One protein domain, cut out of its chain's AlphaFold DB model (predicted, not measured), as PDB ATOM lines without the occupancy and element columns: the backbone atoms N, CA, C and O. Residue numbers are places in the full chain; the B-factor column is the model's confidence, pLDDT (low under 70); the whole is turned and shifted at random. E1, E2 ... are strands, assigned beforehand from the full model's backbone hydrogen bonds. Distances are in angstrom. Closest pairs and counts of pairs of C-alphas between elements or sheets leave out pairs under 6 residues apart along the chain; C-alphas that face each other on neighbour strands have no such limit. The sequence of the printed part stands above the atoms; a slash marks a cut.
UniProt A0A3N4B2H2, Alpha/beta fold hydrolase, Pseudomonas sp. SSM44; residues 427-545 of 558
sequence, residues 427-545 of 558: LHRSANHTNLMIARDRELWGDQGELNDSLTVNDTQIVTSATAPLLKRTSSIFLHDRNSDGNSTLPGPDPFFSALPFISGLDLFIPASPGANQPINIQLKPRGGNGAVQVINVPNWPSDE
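What this domain is: This is residues 427 to 545 of the 558 residues of the protein "Alpha/beta fold hydrolase" of Pseudomonas sp. SSM44 (UniProt A0A3N4B2H2). There is little regular structure: a rounded body made mostly of loops holds two small three-stranded sheets, with E3 of one near the middle and the hairpin E5 and E6 of the other farthest out. The printed part has 119 residues, 32 in six named strands, E1 to E6, all strand with no named helix. The order E1, E3, E4 is mixed; E2, E5, E6 is antiparallel. It is compact, radius of gyration of the C-alphas 13.9 A, spanning 39 by 30 by 21 A.

Where its parts are: E1, residues 436 to 440, begins at C-alpha (-44.183, 35.373, -26.445). E2 is 454 to 457, E3 476 to 480, E4 503 to 507 and E5 519 to 525, 19.0 A long. E6, 534 to 539, 17.2 A, ends at (-49.380, 28.285, -20.815).

How they stand to each other: E1 is antiparallel to E3 (N 438 and O 477, 2.9 A). E3 is parallel to E4 (N 504 and O 476, 2.9 A). E5 is antiparallel to E2 (N 525 and O 454, 2.7 A) and E6 (N 520 and O 538, 2.8 A). E1 and E5 are apart.

The domain as a whole: The farthest C-alphas, Gly 449 and Gly 515, are 40.1 A apart. The printed part has no cut; the links from E1 through E5 are long. Residue 491 is under 70.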
ATOM      1  N   LEU A 427     -34.393  35.935 -29.317       95.62
ATOM      2  CA  LEU A 427     -35.065  35.700 -28.052       95.62
ATOM      3  C   LEU A 427     -34.071  35.096 -27.056       95.62
ATOM      4  O   LEU A 427     -33.409  34.100 -27.347       95.62
ATOM      5  N   HIS A 428     -33.965  35.709 -25.878       95.69
ATOM      6  CA  HIS A 428     -33.207  35.149 -24.768       95.69
ATOM      7  C   HIS A 428     -33.996  33.981 -24.173       95.69
ATOM      8  O   HIS A 428     -35.202  33.882 -24.380       95.69
ATOM      9  N   ARG A 429     -33.309  33.031 -23.535       95.25
ATOM     10  CA  ARG A 429     -33.910  31.743 -23.163       95.25
ATOM     11  C   ARG A 429     -33.420  31.304 -21.793       95.25
ATOM     12  O   ARG A 429     -32.216  31.325 -21.541       95.25
ATOM     13  N   SER A 430     -34.342  30.912 -20.922       96.00
ATOM     14  CA  SER A 430     -34.047  30.308 -19.623       96.00
ATOM     15  C   SER A 430     -35.274  29.607 -19.044       96.00
ATOM     16  O   SER A 430     -36.411  29.970 -19.349       96.00
ATOM     17  N   ALA A 431     -35.036  28.693 -18.104       96.62
ATOM     18  CA  ALA A 431     -36.086  28.016 -17.346       96.62
ATOM     19  C   ALA A 431     -37.016  28.962 -16.557       96.62
ATOM     20  O   ALA A 431     -38.074  28.551 -16.090       96.62
ATOM     21  N   ASN A 432     -36.618  30.226 -16.369       97.31
ATOM     22  CA  ASN A 432     -37.312  31.166 -15.490       97.31
ATOM     23  C   ASN A 432     -38.376  32.009 -16.203       97.31
ATOM     24  O   ASN A 432     -39.200  32.611 -15.516       97.31
ATOM     25  N   HIS A 433     -38.365  32.090 -17.539       97.81
ATOM     26  CA  HIS A 433     -39.281  32.966 -18.275       97.81
ATOM     27  C   HIS A 433     -39.841  32.344 -19.551       97.81
ATOM     28  O   HIS A 433     -39.227  31.459 -20.148       97.81
ATOM     29  N   THR A 434     -40.991  32.857 -19.980       98.19
ATOM     30  CA  THR A 434     -41.660  32.515 -21.237       98.19
ATOM     31  C   THR A 434     -41.377  33.567 -22.305       98.19
ATOM     32  O   THR A 434     -41.453  34.764 -22.038       98.19
ATOM     33  N   ASN A 435     -41.120  33.115 -23.534       98.00
ATOM     34  CA  ASN A 435     -41.074  33.977 -24.715       98.00
ATOM     35  C   ASN A 435     -42.429  33.994 -25.419       98.00
ATOM     36  O   ASN A 435     -43.022  32.935 -25.647       98.00
ATOM     37  N   LEU A 436     -42.881  35.182 -25.818       98.19
ATOM     38  CA  LEU A 436     -44.183  35.373 -26.445       98.19
ATOM     39  C   LEU A 436     -44.083  36.302 -27.661       98.19
ATOM     40  O   LEU A 436     -43.521  37.390 -27.581       98.19
ATOM     41  N   MET A 437     -44.655  35.889 -28.788       97.94
ATOM     42  CA  MET A 437     -44.938  36.750 -29.937       97.94
ATOM     43  C   MET A 437     -46.447  36.974 -30.006       97.94
ATOM     44  O   MET A 437     -47.207  36.014 -29.993       97.94
ATOM     45  N   ILE A 438     -46.892  38.227 -30.106       98.50
ATOM     46  CA  ILE A 438     -48.313  38.567 -30.258       98.50
ATOM     47  C   ILE A 438     -48.492  39.337 -31.556       98.50
ATOM     48  O   ILE A 438     -47.825  40.353 -31.757       98.50
ATOM     49  N   ALA A 439     -49.389  38.873 -32.418       97.88
ATOM     50  CA  ALA A 439     -49.601  39.414 -33.749       97.88
ATOM     51  C   ALA A 439     -51.084  39.578 -34.107       97.88
ATOM     52  O   ALA A 439     -51.972  38.976 -33.496       97.88
ATOM     53  N   ARG A 440     -51.341  40.439 -35.098       97.56
ATOM     54  CA  ARG A 440     -52.650  40.680 -35.717       97.56
ATOM     55  C   ARG A 440     -52.447  41.205 -37.140       97.56
ATOM     56  O   ARG A 440     -51.671  42.142 -37.326       97.56
ATOM     57  N   ASP A 441     -53.199  40.705 -38.124       97.50
ATOM     58  CA  ASP A 441     -53.222  41.228 -39.510       97.50
ATOM     59  C   ASP A 441     -54.039  42.539 -39.627       97.50
ATOM     60  O   ASP A 441     -54.883  42.743 -40.499       97.50
ATOM     61  N   ARG A 442     -53.784  43.442 -38.680       97.06
ATOM     62  CA  ARG A 442     -54.286  44.809 -38.553       97.06
ATOM     63  C   ARG A 442     -53.364  45.501 -37.559       97.06
ATOM     64  O   ARG A 442     -53.240  45.022 -36.429       97.06
ATOM     65  N   GLU A 443     -52.735  46.609 -37.951       97.25
ATOM     66  CA  GLU A 443     -51.752  47.318 -37.118       97.25
ATOM     67  C   GLU A 443     -52.271  47.542 -35.700       97.25
ATOM     68  O   GLU A 443     -53.448  47.829 -35.542       97.25
ATOM     69  N   LEU A 444     -51.424  47.457 -34.683       97.56
ATOM     70  CA  LEU A 444     -51.662  47.924 -33.320       97.56
ATOM     71  C   LEU A 444     -51.271  49.405 -33.240       97.56
ATOM     72  O   LEU A 444     -50.194  49.772 -33.713       97.56
ATOM     73  N   TRP A 445     -52.115  50.249 -32.643       96.50
ATOM     74  CA  TRP A 445     -51.855  51.685 -32.471       96.50
ATOM     75  C   TRP A 445     -51.757  52.073 -30.997       96.50
ATOM     76  O   TRP A 445     -52.638  51.746 -30.204       96.50
ATOM     77  N   GLY A 446     -50.693  52.795 -30.641       96.06
ATOM     78  CA  GLY A 446     -50.399  53.229 -29.272       96.06
ATOM     79  C   GLY A 446     -50.193  54.738 -29.088       96.06
ATOM     80  O   GLY A 446     -50.036  55.186 -27.953       96.06
ATOM     81  N   ASP A 447     -50.208  55.542 -30.156       94.62
ATOM     82  CA  ASP A 447     -49.993  57.002 -30.134       94.62
ATOM     83  C   ASP A 447     -51.127  57.837 -30.773       94.62
ATOM     84  O   ASP A 447     -50.954  59.025 -31.028       94.62
ATOM     85  N   GLN A 448     -52.298  57.238 -30.989       93.25
ATOM     86  CA  GLN A 448     -53.489  57.807 -31.638       93.25
ATOM     87  C   GLN A 448     -54.596  58.257 -30.664       93.25
ATOM     88  O   GLN A 448     -55.736  58.494 -31.064       93.25
ATOM     89  N   GLY A 449     -54.292  58.388 -29.369       92.38
ATOM     90  CA  GLY A 449     -55.253  58.860 -28.365       92.38
ATOM     91  C   GLY A 449     -56.420  57.887 -28.171       92.38
ATOM     92  O   GLY A 449     -56.204  56.727 -27.829       92.38
ATOM     93  N   GLU A 450     -57.657  58.345 -28.380       89.81
ATOM     94  CA  GLU A 450     -58.865  57.509 -28.240       89.81
ATOM     95  C   GLU A 450     -58.950  56.379 -29.282       89.81
ATOM     96  O   GLU A 450     -59.680  55.411 -29.078       89.81
ATOM     97  N   LEU A 451     -58.178  56.471 -30.372       90.62
ATOM     98  CA  LEU A 451     -58.085  55.446 -31.417       90.62
ATOM     99  C   LEU A 451     -56.967  54.421 -31.163       90.62
ATOM    100  O   LEU A 451     -56.656  53.623 -32.047       90.62
ATOM    101  N   ASN A 452     -56.362  54.427 -29.976       95.50
ATOM    102  CA  ASN A 452     -55.414  53.394 -29.577       95.50
ATOM    103  C   ASN A 452     -56.095  52.037 -29.388       95.50
ATOM    104  O   ASN A 452     -57.203  51.939 -28.857       95.50
ATOM    105  N   ASP A 453     -55.377  50.974 -29.740       97.62
ATOM    106  CA  ASP A 453     -55.661  49.649 -29.208       97.62
ATOM    107  C   ASP A 453     -55.163  49.570 -27.757       97.62
ATOM    108  O   ASP A 453     -54.163  50.188 -27.380       97.62
ATOM    109  N   SER A 454     -55.824  48.763 -26.930       97.75
ATOM    110  CA  SER A 454     -55.254  48.330 -25.654       97.75
ATOM    111  C   SER A 454     -54.940  46.848 -25.730       97.75
ATOM    112  O   SER A 454     -55.820  46.046 -26.010       97.75
ATOM    113  N   LEU A 455     -53.674  46.495 -25.522       98.31
ATOM    114  CA  LEU A 455     -53.208  45.116 -25.477       98.31
ATOM    115  C   LEU A 455     -52.431  44.934 -24.180       98.31
ATOM    116  O   LEU A 455     -51.449  45.651 -23.952       98.31
ATOM    117  N   THR A 456     -52.876  43.993 -23.356       98.38
ATOM    118  CA  THR A 456     -52.259  43.682 -22.065       98.38
ATOM    119  C   THR A 456     -51.783  42.237 -22.007       98.38
ATOM    120  O   THR A 456     -52.370  41.360 -22.640       98.38
ATOM    121  N   VAL A 457     -50.715  42.006 -21.242       98.44
ATOM    122  CA  VAL A 457     -50.197  40.683 -20.876       98.44
ATOM    123  C   VAL A 457     -50.077  40.641 -19.361       98.44
ATOM    124  O   VAL A 457     -49.304  41.419 -18.801       98.44
ATOM    125  N   ASN A 458     -50.856  39.786 -18.694       96.81
ATOM    126  CA  ASN A 458     -50.996  39.772 -17.231       96.81
ATOM    127  C   ASN A 458     -51.175  41.199 -16.671       96.81
ATOM    128  O   ASN A 458     -50.379  41.669 -15.859       96.81
ATOM    129  N   ASP A 459     -52.164  41.919 -17.212       95.25
ATOM    130  CA  ASP A 459     -52.497  43.320 -16.906       95.25
ATOM    131  C   ASP A 459     -51.430  44.373 -17.272       95.25
ATOM    132  O   ASP A 459     -51.662  45.578 -17.140       95.25
ATOM    133  N   THR A 460     -50.271  43.967 -17.799       96.94
ATOM    134  CA  THR A 460     -49.235  44.896 -18.265       96.94
ATOM    135  C   THR A 460     -49.562  45.383 -19.669       96.94
ATOM    136  O   THR A 460     -49.565  44.599 -20.614       96.94
ATOM    137  N   GLN A 461     -49.814  46.683 -19.832       96.75
ATOM    138  CA  GLN A 461     -50.052  47.301 -21.140       96.75
ATOM    139  C   GLN A 461     -48.778  47.271 -22.001       96.75
ATOM    140  O   GLN A 461     -47.783  47.910 -21.664       96.75
ATOM    141  N   ILE A 462     -48.836  46.583 -23.145       96.62
ATOM    142  CA  ILE A 462     -47.691  46.420 -24.058       96.62
ATOM    143  C   ILE A 462     -47.813  47.227 -25.352       96.62
ATOM    144  O   ILE A 462     -46.802  47.521 -25.991       96.62
ATOM    145  N   VAL A 463     -49.025  47.642 -25.731       97.00
ATOM    146  CA  VAL A 463     -49.236  48.616 -26.812       97.00
ATOM    147  C   VAL A 463     -49.134  50.020 -26.228       97.00
ATOM    148  O   VAL A 463     -49.969  50.464 -25.448       97.00
ATOM    149  N   THR A 464     -48.070  50.727 -26.573       95.38
ATOM    150  CA  THR A 464     -47.773  52.075 -26.084       95.38
ATOM    151  C   THR A 464     -47.336  52.942 -27.256       95.38
ATOM    152  O   THR A 464     -47.048  52.429 -28.339       95.38
ATOM    153  N   SER A 465     -47.205  54.250 -27.043       95.19
ATOM    154  CA  SER A 465     -46.655  55.146 -28.066       95.19
ATOM    155  C   SER A 465     -45.225  54.783 -28.485       95.19
ATOM    156  O   SER A 465     -44.796  55.157 -29.570       95.19
ATOM    157  N   ALA A 466     -44.487  54.038 -27.657       93.31
ATOM    158  CA  ALA A 466     -43.126  53.616 -27.962       93.31
ATOM    159  C   ALA A 466     -43.074  52.298 -28.756       93.31
ATOM    160  O   ALA A 466     -42.237  52.145 -29.641       93.31
ATOM    161  N   THR A 467     -43.968  51.351 -28.461       95.38
ATOM    162  CA  THR A 467     -43.984  50.026 -29.109       95.38
ATOM    163  C   THR A 467     -44.825  49.988 -30.378       95.38
ATOM    164  O   THR A 467     -44.552  49.186 -31.274       95.38
ATOM    165  N   ALA A 468     -45.835  50.848 -30.471       96.31
ATOM    166  CA  ALA A 468     -46.818  50.841 -31.543       96.31
ATOM    167  C   ALA A 468     -47.174  52.253 -32.053       96.31
ATOM    168  O   ALA A 468     -48.361  52.567 -32.173       96.31
ATOM    169  N   PRO A 469     -46.195  53.133 -32.353       94.00
ATOM    170  CA  PRO A 469     -46.523  54.402 -32.985       94.00
ATOM    171  C   PRO A 469     -47.075  54.170 -34.395       94.00
ATOM    172  O   PRO A 469     -46.646  53.253 -35.099       94.00
ATOM    173  N   LEU A 470     -47.990  55.018 -34.851       91.25
ATOM    174  CA  LEU A 470     -48.715  54.838 -36.112       91.25
ATOM    175  C   LEU A 470     -47.796  54.622 -37.320       91.25
ATOM    176  O   LEU A 470     -48.062  53.776 -38.176       91.25
ATOM    177  N   LEU A 471     -46.675  55.347 -37.380       89.69
ATOM    178  CA  LEU A 471     -45.698  55.236 -38.471       89.69
ATOM    179  C   LEU A 471     -44.891  53.933 -38.445       89.69
ATOM    180  O   LEU A 471     -44.349  53.539 -39.477       89.69
ATOM    181  N   LYS A 472     -44.821  53.247 -37.299       93.00
ATOM    182  CA  LYS A 472     -44.149  51.949 -37.181       93.00
ATOM    183  C   LYS A 472     -44.946  50.826 -37.842       93.00
ATOM    184  O   LYS A 472     -44.347  49.830 -38.249       93.00
ATOM    185  N   ARG A 473     -46.269  51.006 -37.971       94.38
ATOM    186  CA  ARG A 473     -47.194  50.013 -38.535       94.38
ATOM    187  C   ARG A 473     -47.043  48.653 -37.838       94.38
ATOM    188  O   ARG A 473     -46.951  47.619 -38.490       94.38
ATOM    189  N   THR A 474     -46.928  48.668 -36.509       97.19
ATOM    190  CA  THR A 474     -46.666  47.462 -35.713       97.19
ATOM    191  C   THR A 474     -47.801  46.459 -35.893       97.19
ATOM    192  O   THR A 474     -48.924  46.757 -35.515       97.19
ATOM    193  N   SER A 475     -47.530  45.270 -36.416       97.19
ATOM    194  CA  SER A 475     -48.474  44.144 -36.486       97.19
ATOM    195  C   SER A 475     -48.047  42.969 -35.612       97.19
ATOM    196  O   SER A 475     -48.804  42.014 -35.452       97.19
ATOM    197  N   SER A 476     -46.837  43.014 -35.047       97.56
ATOM    198  CA  SER A 476     -46.297  41.976 -34.166       97.56
ATOM    199  C   SER A 476     -45.423  42.568 -33.060       97.56
ATOM    200  O   SER A 476     -44.620  43.468 -33.311       97.56
ATOM    201  N   ILE A 477     -45.550  42.048 -31.839       98.06
ATOM    202  CA  ILE A 477     -44.745  42.429 -30.672       98.06
ATOM    203  C   ILE A 477     -44.114  41.171 -30.067       98.06
ATOM    204  O   ILE A 477     -44.828  40.233 -29.719       98.06
ATOM    205  N   PHE A 478     -42.787  41.166 -29.931       98.00
ATOM    206  CA  PHE A 478     -42.031  40.117 -29.239       98.00
ATOM    207  C   PHE A 478     -41.764  40.505 -27.784       98.00
ATOM    208  O   PHE A 478     -41.372  41.633 -27.496       98.00
ATOM    209  N   LEU A 479     -41.953  39.561 -26.872       98.06
ATOM    210  CA  LEU A 479     -41.759  39.718 -25.437       98.06
ATOM    211  C   LEU A 479     -40.777  38.644 -24.971       98.06
ATOM    212  O   LEU A 479     -40.986  37.456 -25.235       98.06
ATOM    213  N   HIS A 480     -39.713  39.076 -24.304       97.50
ATOM    214  CA  HIS A 480     -38.713  38.203 -23.697       97.50
ATOM    215  C   HIS A 480     -38.125  38.842 -22.437       97.50
ATOM    216  O   HIS A 480     -38.245  40.051 -22.251       97.50
ATOM    217  N   ASP A 481     -37.452  38.048 -21.606       97.25
ATOM    218  CA  ASP A 481     -36.588  38.559 -20.537       97.25
ATOM    219  C   ASP A 481     -35.193  38.780 -21.122       97.25
ATOM    220  O   ASP A 481     -34.390  37.845 -21.284       97.25
ATOM    221  N   ARG A 482     -34.921  40.021 -21.529       95.19
ATOM    222  CA  ARG A 482     -33.652  40.366 -22.150       95.19
ATOM    223  C   ARG A 482     -32.549  40.214 -21.113       95.19
ATOM    224  O   ARG A 482     -32.593  40.767 -20.030       95.19
ATOM    225  N   ASN A 483     -31.486  39.515 -21.492       94.88
ATOM    226  CA  ASN A 483     -30.394  39.084 -20.604       94.88
ATOM    227  C   ASN A 483     -30.778  37.992 -19.595       94.88
ATOM    228  O   ASN A 483     -29.879  37.487 -18.924       94.88
ATOM    229  N   SER A 484     -32.044  37.557 -19.560       97.19
ATOM    230  CA  SER A 484     -32.536  36.513 -18.655       97.19
ATOM    231  C   SER A 484     -32.261  36.836 -17.182       97.19
ATOM    232  O   SER A 484     -31.779  35.980 -16.434       97.19
ATOM    233  N   ASP A 485     -32.500  38.090 -16.792       96.81
ATOM    234  CA  ASP A 485     -32.147  38.627 -15.476       96.81
ATOM    235  C   ASP A 485     -33.335  38.716 -14.501       96.81
ATOM    236  O   ASP A 485     -33.150  39.042 -13.323       96.81
ATOM    237  N   GLY A 486     -34.537  38.355 -14.961       96.88
ATOM    238  CA  GLY A 486     -35.758  38.341 -14.167       96.88
ATOM    239  C   GLY A 486     -36.402  39.715 -13.973       96.88
ATOM    240  O   GLY A 486     -37.282  39.845 -13.120       96.88
ATOM    241  N   ASN A 487     -35.976  40.745 -14.711       95.50
ATOM    242  CA  ASN A 487     -36.515  42.100 -14.612       95.50
ATOM    243  C   ASN A 487     -37.144  42.546 -15.935       95.50
ATOM    244  O   ASN A 487     -36.802  42.075 -17.007       95.50
ATOM    245  N   SER A 488     -38.098  43.473 -15.853       95.75
ATOM    246  CA  SER A 488     -38.674  44.123 -17.036       95.75
ATOM    247  C   SER A 488     -38.141  45.545 -17.155       95.75
ATOM    248  O   SER A 488     -38.161  46.289 -16.170       95.75
ATOM    249  N   THR A 489     -37.748  45.962 -18.358       91.25
ATOM    250  CA  THR A 489     -37.287  47.330 -18.627       91.25
ATOM    251  C   THR A 489     -38.342  48.102 -19.422       91.25
ATOM    252  O   THR A 489     -38.360  48.091 -20.651       91.25
ATOM    253  N   LEU A 490     -39.226  48.815 -18.713       87.31
ATOM    254  CA  LEU A 490     -40.322  49.616 -19.281       87.31
ATOM    255  C   LEU A 490     -40.211  51.104 -18.868       87.31
ATOM    256  O   LEU A 490     -39.697  51.387 -17.784       87.31
ATOM    257  N   PRO A 491     -40.737  52.075 -19.644       69.50
ATOM    258  CA  PRO A 491     -41.261  51.949 -20.999       69.50
ATOM    259  C   PRO A 491     -40.128  52.145 -22.018       69.50
ATOM    260  O   PRO A 491     -39.569  53.232 -22.144       69.50
ATOM    261  N   GLY A 492     -39.772  51.103 -22.761       79.50
ATOM    262  CA  GLY A 492     -38.755  51.207 -23.801       79.50
ATOM    263  C   GLY A 492     -38.827  50.005 -24.728       79.50
ATOM    264  O   GLY A 492     -38.778  48.881 -24.236       79.50
ATOM    265  N   PRO A 493     -38.975  50.207 -26.046       90.50
ATOM    266  CA  PRO A 493     -38.998  49.084 -26.952       90.50
ATOM    267  C   PRO A 493     -37.633  48.404 -26.982       90.50
ATOM    268  O   PRO A 493     -36.599  49.063 -26.875       90.50
ATOM    269  N   ASP A 494     -37.627  47.099 -27.217       95.25
ATOM    270  CA  ASP A 494     -36.432  46.355 -27.579       95.25
ATOM    271  C   ASP A 494     -35.823  46.948 -28.877       95.25
ATOM    272  O   ASP A 494     -36.482  46.909 -29.926       95.25
ATOM    273  N   PRO A 495     -34.586  47.505 -28.855       93.12
ATOM    274  CA  PRO A 495     -33.961  48.087 -30.042       93.12
ATOM    275  C   PRO A 495     -33.770  47.147 -31.235       93.12
ATOM    276  O   PRO A 495     -33.778  47.635 -32.363       93.12
ATOM    277  N   PHE A 496     -33.584  45.839 -31.027       94.75
ATOM    278  CA  PHE A 496     -33.445  44.901 -32.139       94.75
ATOM    279  C   PHE A 496     -34.796  44.708 -32.828       94.75
ATOM    280  O   PHE A 496     -34.923  44.992 -34.020       94.75
ATOM    281  N   PHE A 497     -35.823  44.300 -32.076       95.94
ATOM    282  CA  PHE A 497     -37.139  44.037 -32.660       95.94
ATOM    283  C   PHE A 497     -37.742  45.305 -33.265       95.94
ATOM    284  O   PHE A 497     -38.261  45.273 -34.376       95.94
ATOM    285  N   SER A 498     -37.580  46.456 -32.609       94.06
ATOM    286  CA  SER A 498     -38.114  47.728 -33.112       94.06
ATOM    287  C   SER A 498     -37.388  48.301 -34.323       94.06
ATOM    288  O   SER A 498     -37.914  49.223 -34.951       94.06
ATOM    289  N   ALA A 499     -36.240  47.751 -34.716       94.38
ATOM    290  CA  ALA A 499     -35.605  48.091 -35.986       94.38
ATOM    291  C   ALA A 499     -36.233  47.349 -37.184       94.38
ATOM    292  O   ALA A 499     -36.112  47.812 -38.318       94.38
ATOM    293  N   LEU A 500     -36.924  46.226 -36.955       93.81
ATOM    294  CA  LEU A 500     -37.492  45.385 -38.014       93.81
ATOM    295  C   LEU A 500     -38.825  45.945 -38.545       93.81
ATOM    296  O   LEU A 500     -39.631  46.422 -37.752       93.81
ATOM    297  N   PRO A 501     -39.130  45.891 -39.852       91.06
ATOM    298  CA  PRO A 501     -40.423  46.345 -40.381       91.06
ATOM    299  C   PRO A 501     -41.610  45.655 -39.696       91.06
ATOM    300  O   PRO A 501     -41.565  44.448 -39.481       91.06
ATOM    301  N   PHE A 502     -42.651  46.420 -39.345       95.25
ATOM    302  CA  PHE A 502     -43.904  45.945 -38.721       95.25
ATOM    303  C   PHE A 502     -43.770  45.229 -37.362       95.25
ATOM    304  O   PHE A 502     -44.770  44.930 -36.713       95.25
ATOM    305  N   ILE A 503     -42.548  44.988 -36.892       97.00
ATOM    306  CA  ILE A 503     -42.254  44.258 -35.663       97.00
ATOM    307  C   ILE A 503     -41.756  45.232 -34.599       97.00
ATOM    308  O   ILE A 503     -40.963  46.132 -34.871       97.00
ATOM    309  N   SER A 504     -42.217  45.038 -33.373       97.25
ATOM    310  CA  SER A 504     -41.722  45.706 -32.175       97.25
ATOM    311  C   SER A 504     -41.392  44.665 -31.109       97.25
ATOM    312  O   SER A 504     -41.588  43.465 -31.312       97.25
ATOM    313  N   GLY A 505     -40.890  45.103 -29.963       96.69
ATOM    314  CA  GLY A 505     -40.678  44.202 -28.842       96.69
ATOM    315  C   GLY A 505     -40.462  44.922 -27.527       96.69
ATOM    316  O   GLY A 505     -40.255  46.136 -27.510       96.69
ATOM    317  N   LEU A 506     -40.519  44.170 -26.436       97.06
ATOM    318  CA  LEU A 506     -40.280  44.643 -25.078       97.06
ATOM    319  C   LEU A 506     -39.396  43.657 -24.322       97.06
ATOM    320  O   LEU A 506     -39.541  42.442 -24.454       97.06
ATOM    321  N   ASP A 507     -38.548  44.226 -23.473       97.00
ATOM    322  CA  ASP A 507     -37.933  43.514 -22.363       97.00
ATOM    323  C   ASP A 507     -38.963  43.391 -21.228       97.00
ATOM    324  O   ASP A 507     -39.179  44.326 -20.448       97.00
ATOM    325  N   LEU A 508     -39.677  42.266 -21.220       97.38
ATOM    326  CA  LEU A 508     -40.755  41.951 -20.294       97.38
ATOM    327  C   LEU A 508     -40.528  40.552 -19.721       97.38
ATOM    328  O   LEU A 508     -40.720  39.543 -20.400       97.38
ATOM    329  N   PHE A 509     -40.187  40.502 -18.439       97.81
ATOM    330  CA  PHE A 509     -40.082  39.255 -17.699       97.81
ATOM    331  C   PHE A 509     -41.474  38.662 -17.451       97.81
ATOM    332  O   PHE A 509     -42.276  39.202 -16.686       97.81
ATOM    333  N   ILE A 510     -41.745  37.523 -18.090       98.06
ATOM    334  CA  ILE A 510     -42.959  36.729 -17.899       98.06
ATOM    335  C   ILE A 510     -42.547  35.425 -17.207       98.06
ATOM    336  O   ILE A 510     -41.946  34.582 -17.873       98.06
ATOM    337  N   PRO A 511     -42.829  35.237 -15.903       97.88
ATOM    338  CA  PRO A 511     -42.386  34.053 -15.174       97.88
ATOM    339  C   PRO A 511     -42.908  32.758 -15.800       97.88
ATOM    340  O   PRO A 511     -44.120  32.590 -15.965       97.88
ATOM    341  N   ALA A 512     -42.002  31.828 -16.089       97.69
ATOM    342  CA  ALA A 512     -42.359  30.473 -16.489       97.69
ATOM    343  C   ALA A 512     -42.646  29.590 -15.268       97.69
ATOM    344  O   ALA A 512     -42.262  29.906 -14.137       97.69
ATOM    345  N   SER A 513     -43.317  28.462 -15.490       95.56
ATOM    346  CA  SER A 513     -43.489  27.425 -14.473       95.56
ATOM    347  C   SER A 513     -43.075  26.059 -15.022       95.56
ATOM    348  O   SER A 513     -43.318  25.786 -16.200       95.56
ATOM    349  N   PRO A 514     -42.474  25.177 -14.199       90.31
ATOM    350  CA  PRO A 514     -42.198  23.807 -14.617       90.31
ATOM    351  C   PRO A 514     -43.479  23.105 -15.083       90.31
ATOM    352  O   PRO A 514     -44.465  23.061 -14.340       90.31
ATOM    353  N   GLY A 515     -43.464  22.564 -16.303       87.19
ATOM    354  CA  GLY A 515     -44.633  21.929 -16.921       87.19
ATOM    355  C   GLY A 515     -45.744  22.895 -17.350       87.19
ATOM    356  O   GLY A 515     -46.857  22.440 -17.592       87.19
ATOM    357  N   ALA A 516     -45.462  24.204 -17.411       93.62
ATOM    358  CA  ALA A 516     -46.340  25.236 -17.967       93.62
ATOM    359  C   ALA A 516     -47.769  25.234 -17.390       93.62
ATOM    360  O   ALA A 516     -48.761  25.225 -18.110       93.62
ATOM    361  N   ASN A 517     -47.896  25.220 -16.063       89.88
ATOM    362  CA  ASN A 517     -49.184  25.041 -15.389       89.88
ATOM    363  C   ASN A 517     -49.888  26.347 -14.978       89.88
ATOM    364  O   ASN A 517     -50.936  26.282 -14.333       89.88
ATOM    365  N   GLN A 518     -49.326  27.517 -15.304       94.50
ATOM    366  CA  GLN A 518     -49.968  28.812 -15.062       94.50
ATOM    367  C   GLN A 518     -50.324  29.502 -16.382       94.50
ATOM    368  O   GLN A 518     -49.530  29.468 -17.327       94.50
ATOM    369  N   PRO A 519     -51.484  30.174 -16.444       97.12
ATOM    370  CA  PRO A 519     -51.876  30.918 -17.626       97.12
ATOM    371  C   PRO A 519     -51.144  32.258 -17.729       97.12
ATOM    372  O   PRO A 519     -50.930  32.955 -16.735       97.12
ATOM    373  N   ILE A 520     -50.839  32.655 -18.958       98.50
ATOM    374  CA  ILE A 520     -50.532  34.029 -19.348       98.50
ATOM    375  C   ILE A 520     -51.794  34.591 -19.995       98.50
ATOM    376  O   ILE A 520     -52.229  34.101 -21.038       98.50
ATOM    377  N   ASN A 521     -52.381  35.613 -19.376       98.19
ATOM    378  CA  ASN A 521     -53.594  36.251 -19.870       98.19
ATOM    379  C   ASN A 521     -53.256  37.371 -20.852       98.19
ATOM    380  O   ASN A 521     -52.556  38.317 -20.489       98.19
ATOM    381  N   ILE A 522     -53.757  37.267 -22.085       98.69
ATOM    382  CA  ILE A 522     -53.507  38.243 -23.146       98.69
ATOM    383  C   ILE A 522     -54.848  38.801 -23.607       98.69
ATOM    384  O   ILE A 522     -55.694  38.065 -24.121       98.69
ATOM    385  N   GLN A 523     -55.048  40.105 -23.423       98.38
ATOM    386  CA  GLN A 523     -56.310  40.768 -23.752       98.38
ATOM    387  C   GLN A 523     -56.083  41.903 -24.726       98.38
ATOM    388  O   GLN A 523     -55.322  42.828 -24.437       98.38
ATOM    389  N   LEU A 524     -56.800  41.859 -25.844       98.44
ATOM    390  CA  LEU A 524     -56.839  42.907 -26.847       98.44
ATOM    391  C   LEU A 524     -58.212  43.579 -26.829       98.44
ATOM    392  O   LEU A 524     -59.226  42.967 -27.146       98.44
ATOM    393  N   LYS A 525     -58.240  44.869 -26.517       97.88
ATOM    394  CA  LYS A 525     -59.352  45.769 -26.803       97.88
ATOM    395  C   LYS A 525     -59.019  46.539 -28.087       97.88
ATOM    396  O   LYS A 525     -58.282  47.532 -28.023       97.88
ATOM    397  N   PRO A 526     -59.505  46.085 -29.251       95.94
ATOM    398  CA  PRO A 526     -59.177  46.699 -30.526       95.94
ATOM    399  C   PRO A 526     -59.800  48.091 -30.674       95.94
ATOM    400  O   PRO A 526     -60.928  48.350 -30.233       95.94
ATOM    401  N   ARG A 527     -59.100  48.981 -31.381       93.75
ATOM    402  CA  ARG A 527     -59.665  50.270 -31.795       93.75
ATOM    403  C   ARG A 527     -60.894  50.073 -32.690       93.75
ATOM    404  O   ARG A 527     -60.969  49.127 -33.485       93.75
ATOM    405  N   GLY A 528     -61.866  50.976 -32.563       88.50
ATOM    406  CA  GLY A 528     -63.131  50.904 -33.306       88.50
ATOM    407  C   GLY A 528     -64.006  49.695 -32.949       88.50
ATOM    408  O   GLY A 528     -64.990  49.439 -33.630       88.50
ATOM    409  N   GLY A 529     -63.667  48.951 -31.890       88.62
ATOM    410  CA  GLY A 529     -64.354  47.716 -31.521       88.62
ATOM    411  C   GLY A 529     -65.565  47.858 -30.610       88.62
ATOM    412  O   GLY A 529     -66.013  46.867 -30.047       88.62
ATOM    413  N   ASN A 530     -66.065  49.079 -30.394       89.38
ATOM    414  CA  ASN A 530     -67.220  49.367 -29.529       89.38
ATOM    415  C   ASN A 530     -67.135  48.751 -28.117       89.38
ATOM    416  O   ASN A 530     -68.148  48.436 -27.500       89.38
ATOM    417  N   GLY A 531     -65.918  48.597 -27.589       90.88
ATOM    418  CA  GLY A 531     -65.681  48.032 -26.262       90.88
ATOM    419  C   GLY A 531     -65.518  46.513 -26.215       90.88
ATOM    420  O   GLY A 531     -65.293  46.001 -25.121       90.88
ATOM    421  N   ALA A 532     -65.580  45.812 -27.352       95.31
ATOM    422  CA  ALA A 532     -65.274  44.388 -27.423       95.31
ATOM    423  C   ALA A 532     -63.843  44.094 -26.943       95.31
ATOM    424  O   ALA A 532     -62.939  44.922 -27.086       95.31
ATOM    425  N   VAL A 533     -63.660  42.906 -26.371       96.44
ATOM    426  CA  VAL A 533     -62.378  42.410 -25.870       96.44
ATOM    427  C   VAL A 533     -62.167  41.010 -26.429       96.44
ATOM    428  O   VAL A 533     -63.020  40.143 -26.260       96.44
ATOM    429  N   GLN A 534     -61.031  40.808 -27.081       97.38
ATOM    430  CA  GLN A 534     -60.553  39.512 -27.542       97.38
ATOM    431  C   GLN A 534     -59.557  38.984 -26.513       97.38
ATOM    432  O   GLN A 534     -58.707  39.735 -26.025       97.38
ATOM    433  N   VAL A 535     -59.664  37.705 -26.165       97.31
ATOM    434  CA  VAL A 535     -58.840  37.083 -25.124       97.31
ATOM    435  C   VAL A 535     -58.244  35.796 -25.662       97.31
ATOM    436  O   VAL A 535     -58.964  34.954 -26.192       97.31
ATOM    437  N   ILE A 536     -56.933  35.644 -25.497       98.38
ATOM    438  CA  ILE A 536     -56.225  34.386 -25.724       98.38
ATOM    439  C   ILE A 536     -55.376  34.132 -24.478       98.38
ATOM    440  O   ILE A 536     -54.647  35.014 -24.026       98.38
ATOM    441  N   ASN A 537     -55.490  32.937 -23.905       98.25
ATOM    442  CA  ASN A 537     -54.650  32.501 -22.795       98.25
ATOM    443  C   ASN A 537     -53.686  31.434 -23.298       98.25
ATOM    444  O   ASN A 537     -54.083  30.568 -24.077       98.25
ATOM    445  N   VAL A 538     -52.434  31.502 -22.852       98.31
ATOM    446  CA  VAL A 538     -51.408  30.511 -23.199       98.31
ATOM    447  C   VAL A 538     -50.702  30.009 -21.941       98.31
ATOM    448  O   VAL A 538     -50.581  30.774 -20.981       98.31
ATOM    449  N   PRO A 539     -50.184  28.774 -21.924       97.88
ATOM    450  CA  PRO A 539     -49.380  28.285 -20.815       97.88
ATOM    451  C   PRO A 539     -48.033  29.017 -20.725       97.88
ATOM    452  O   PRO A 539     -47.404  29.337 -21.739       97.88
ATOM    453  N   ASN A 540     -47.543  29.243 -19.507       97.38
ATOM    454  CA  ASN A 540     -46.246  29.877 -19.255       97.38
ATOM    455  C   ASN A 540     -45.057  28.909 -19.390       97.38
ATOM    456  O   ASN A 540     -44.277  28.695 -18.455       97.38
ATOM    457  N   TRP A 541     -44.918  28.319 -20.576       97.50
ATOM    458  CA  TRP A 541     -43.824  27.414 -20.910       97.50
ATOM    459  C   TRP A 541     -42.442  28.042 -20.664       97.50
ATOM    460  O   TRP A 541     -42.221  29.194 -21.066       97.50
ATOM    461  N   PRO A 542     -41.496  27.307 -20.048       97.38
ATOM    462  CA  PRO A 542     -40.105  27.727 -19.975       97.38
ATOM    463  C   PRO A 542     -39.507  27.896 -21.372       97.38
ATOM    464  O   PRO A 542     -39.610  27.023 -22.235       97.38
ATOM    465  N   SER A 543     -38.877  29.042 -21.608       96.50
ATOM    466  CA  SER A 543     -38.329  29.401 -22.917       96.50
ATOM    467  C   SER A 543     -37.098  28.590 -23.323       96.50
ATOM    468  O   SER A 543     -36.622  28.756 -24.443       96.50
ATOM    469  N   ASP A 544     -36.545  27.740 -22.459       94.56
ATOM    470  CA  ASP A 544     -35.528  26.742 -22.806       94.56
ATOM    471  C   ASP A 544     -36.114  25.347 -23.097       94.56
ATOM    472  O   ASP A 544     -35.466  24.567 -23.795       94.56
ATOM    473  N   GLU A 545     -37.345  25.064 -22.659       94.88
ATOM    474  CA  GLU A 545     -38.103  23.850 -23.001       94.88
ATOM    475  C   GLU A 545     -38.792  23.972 -24.362       94.88
ATOM    476  O   GLU A 545     -38.756  23.031 -25.152       94.88
TER     477      GLU A 545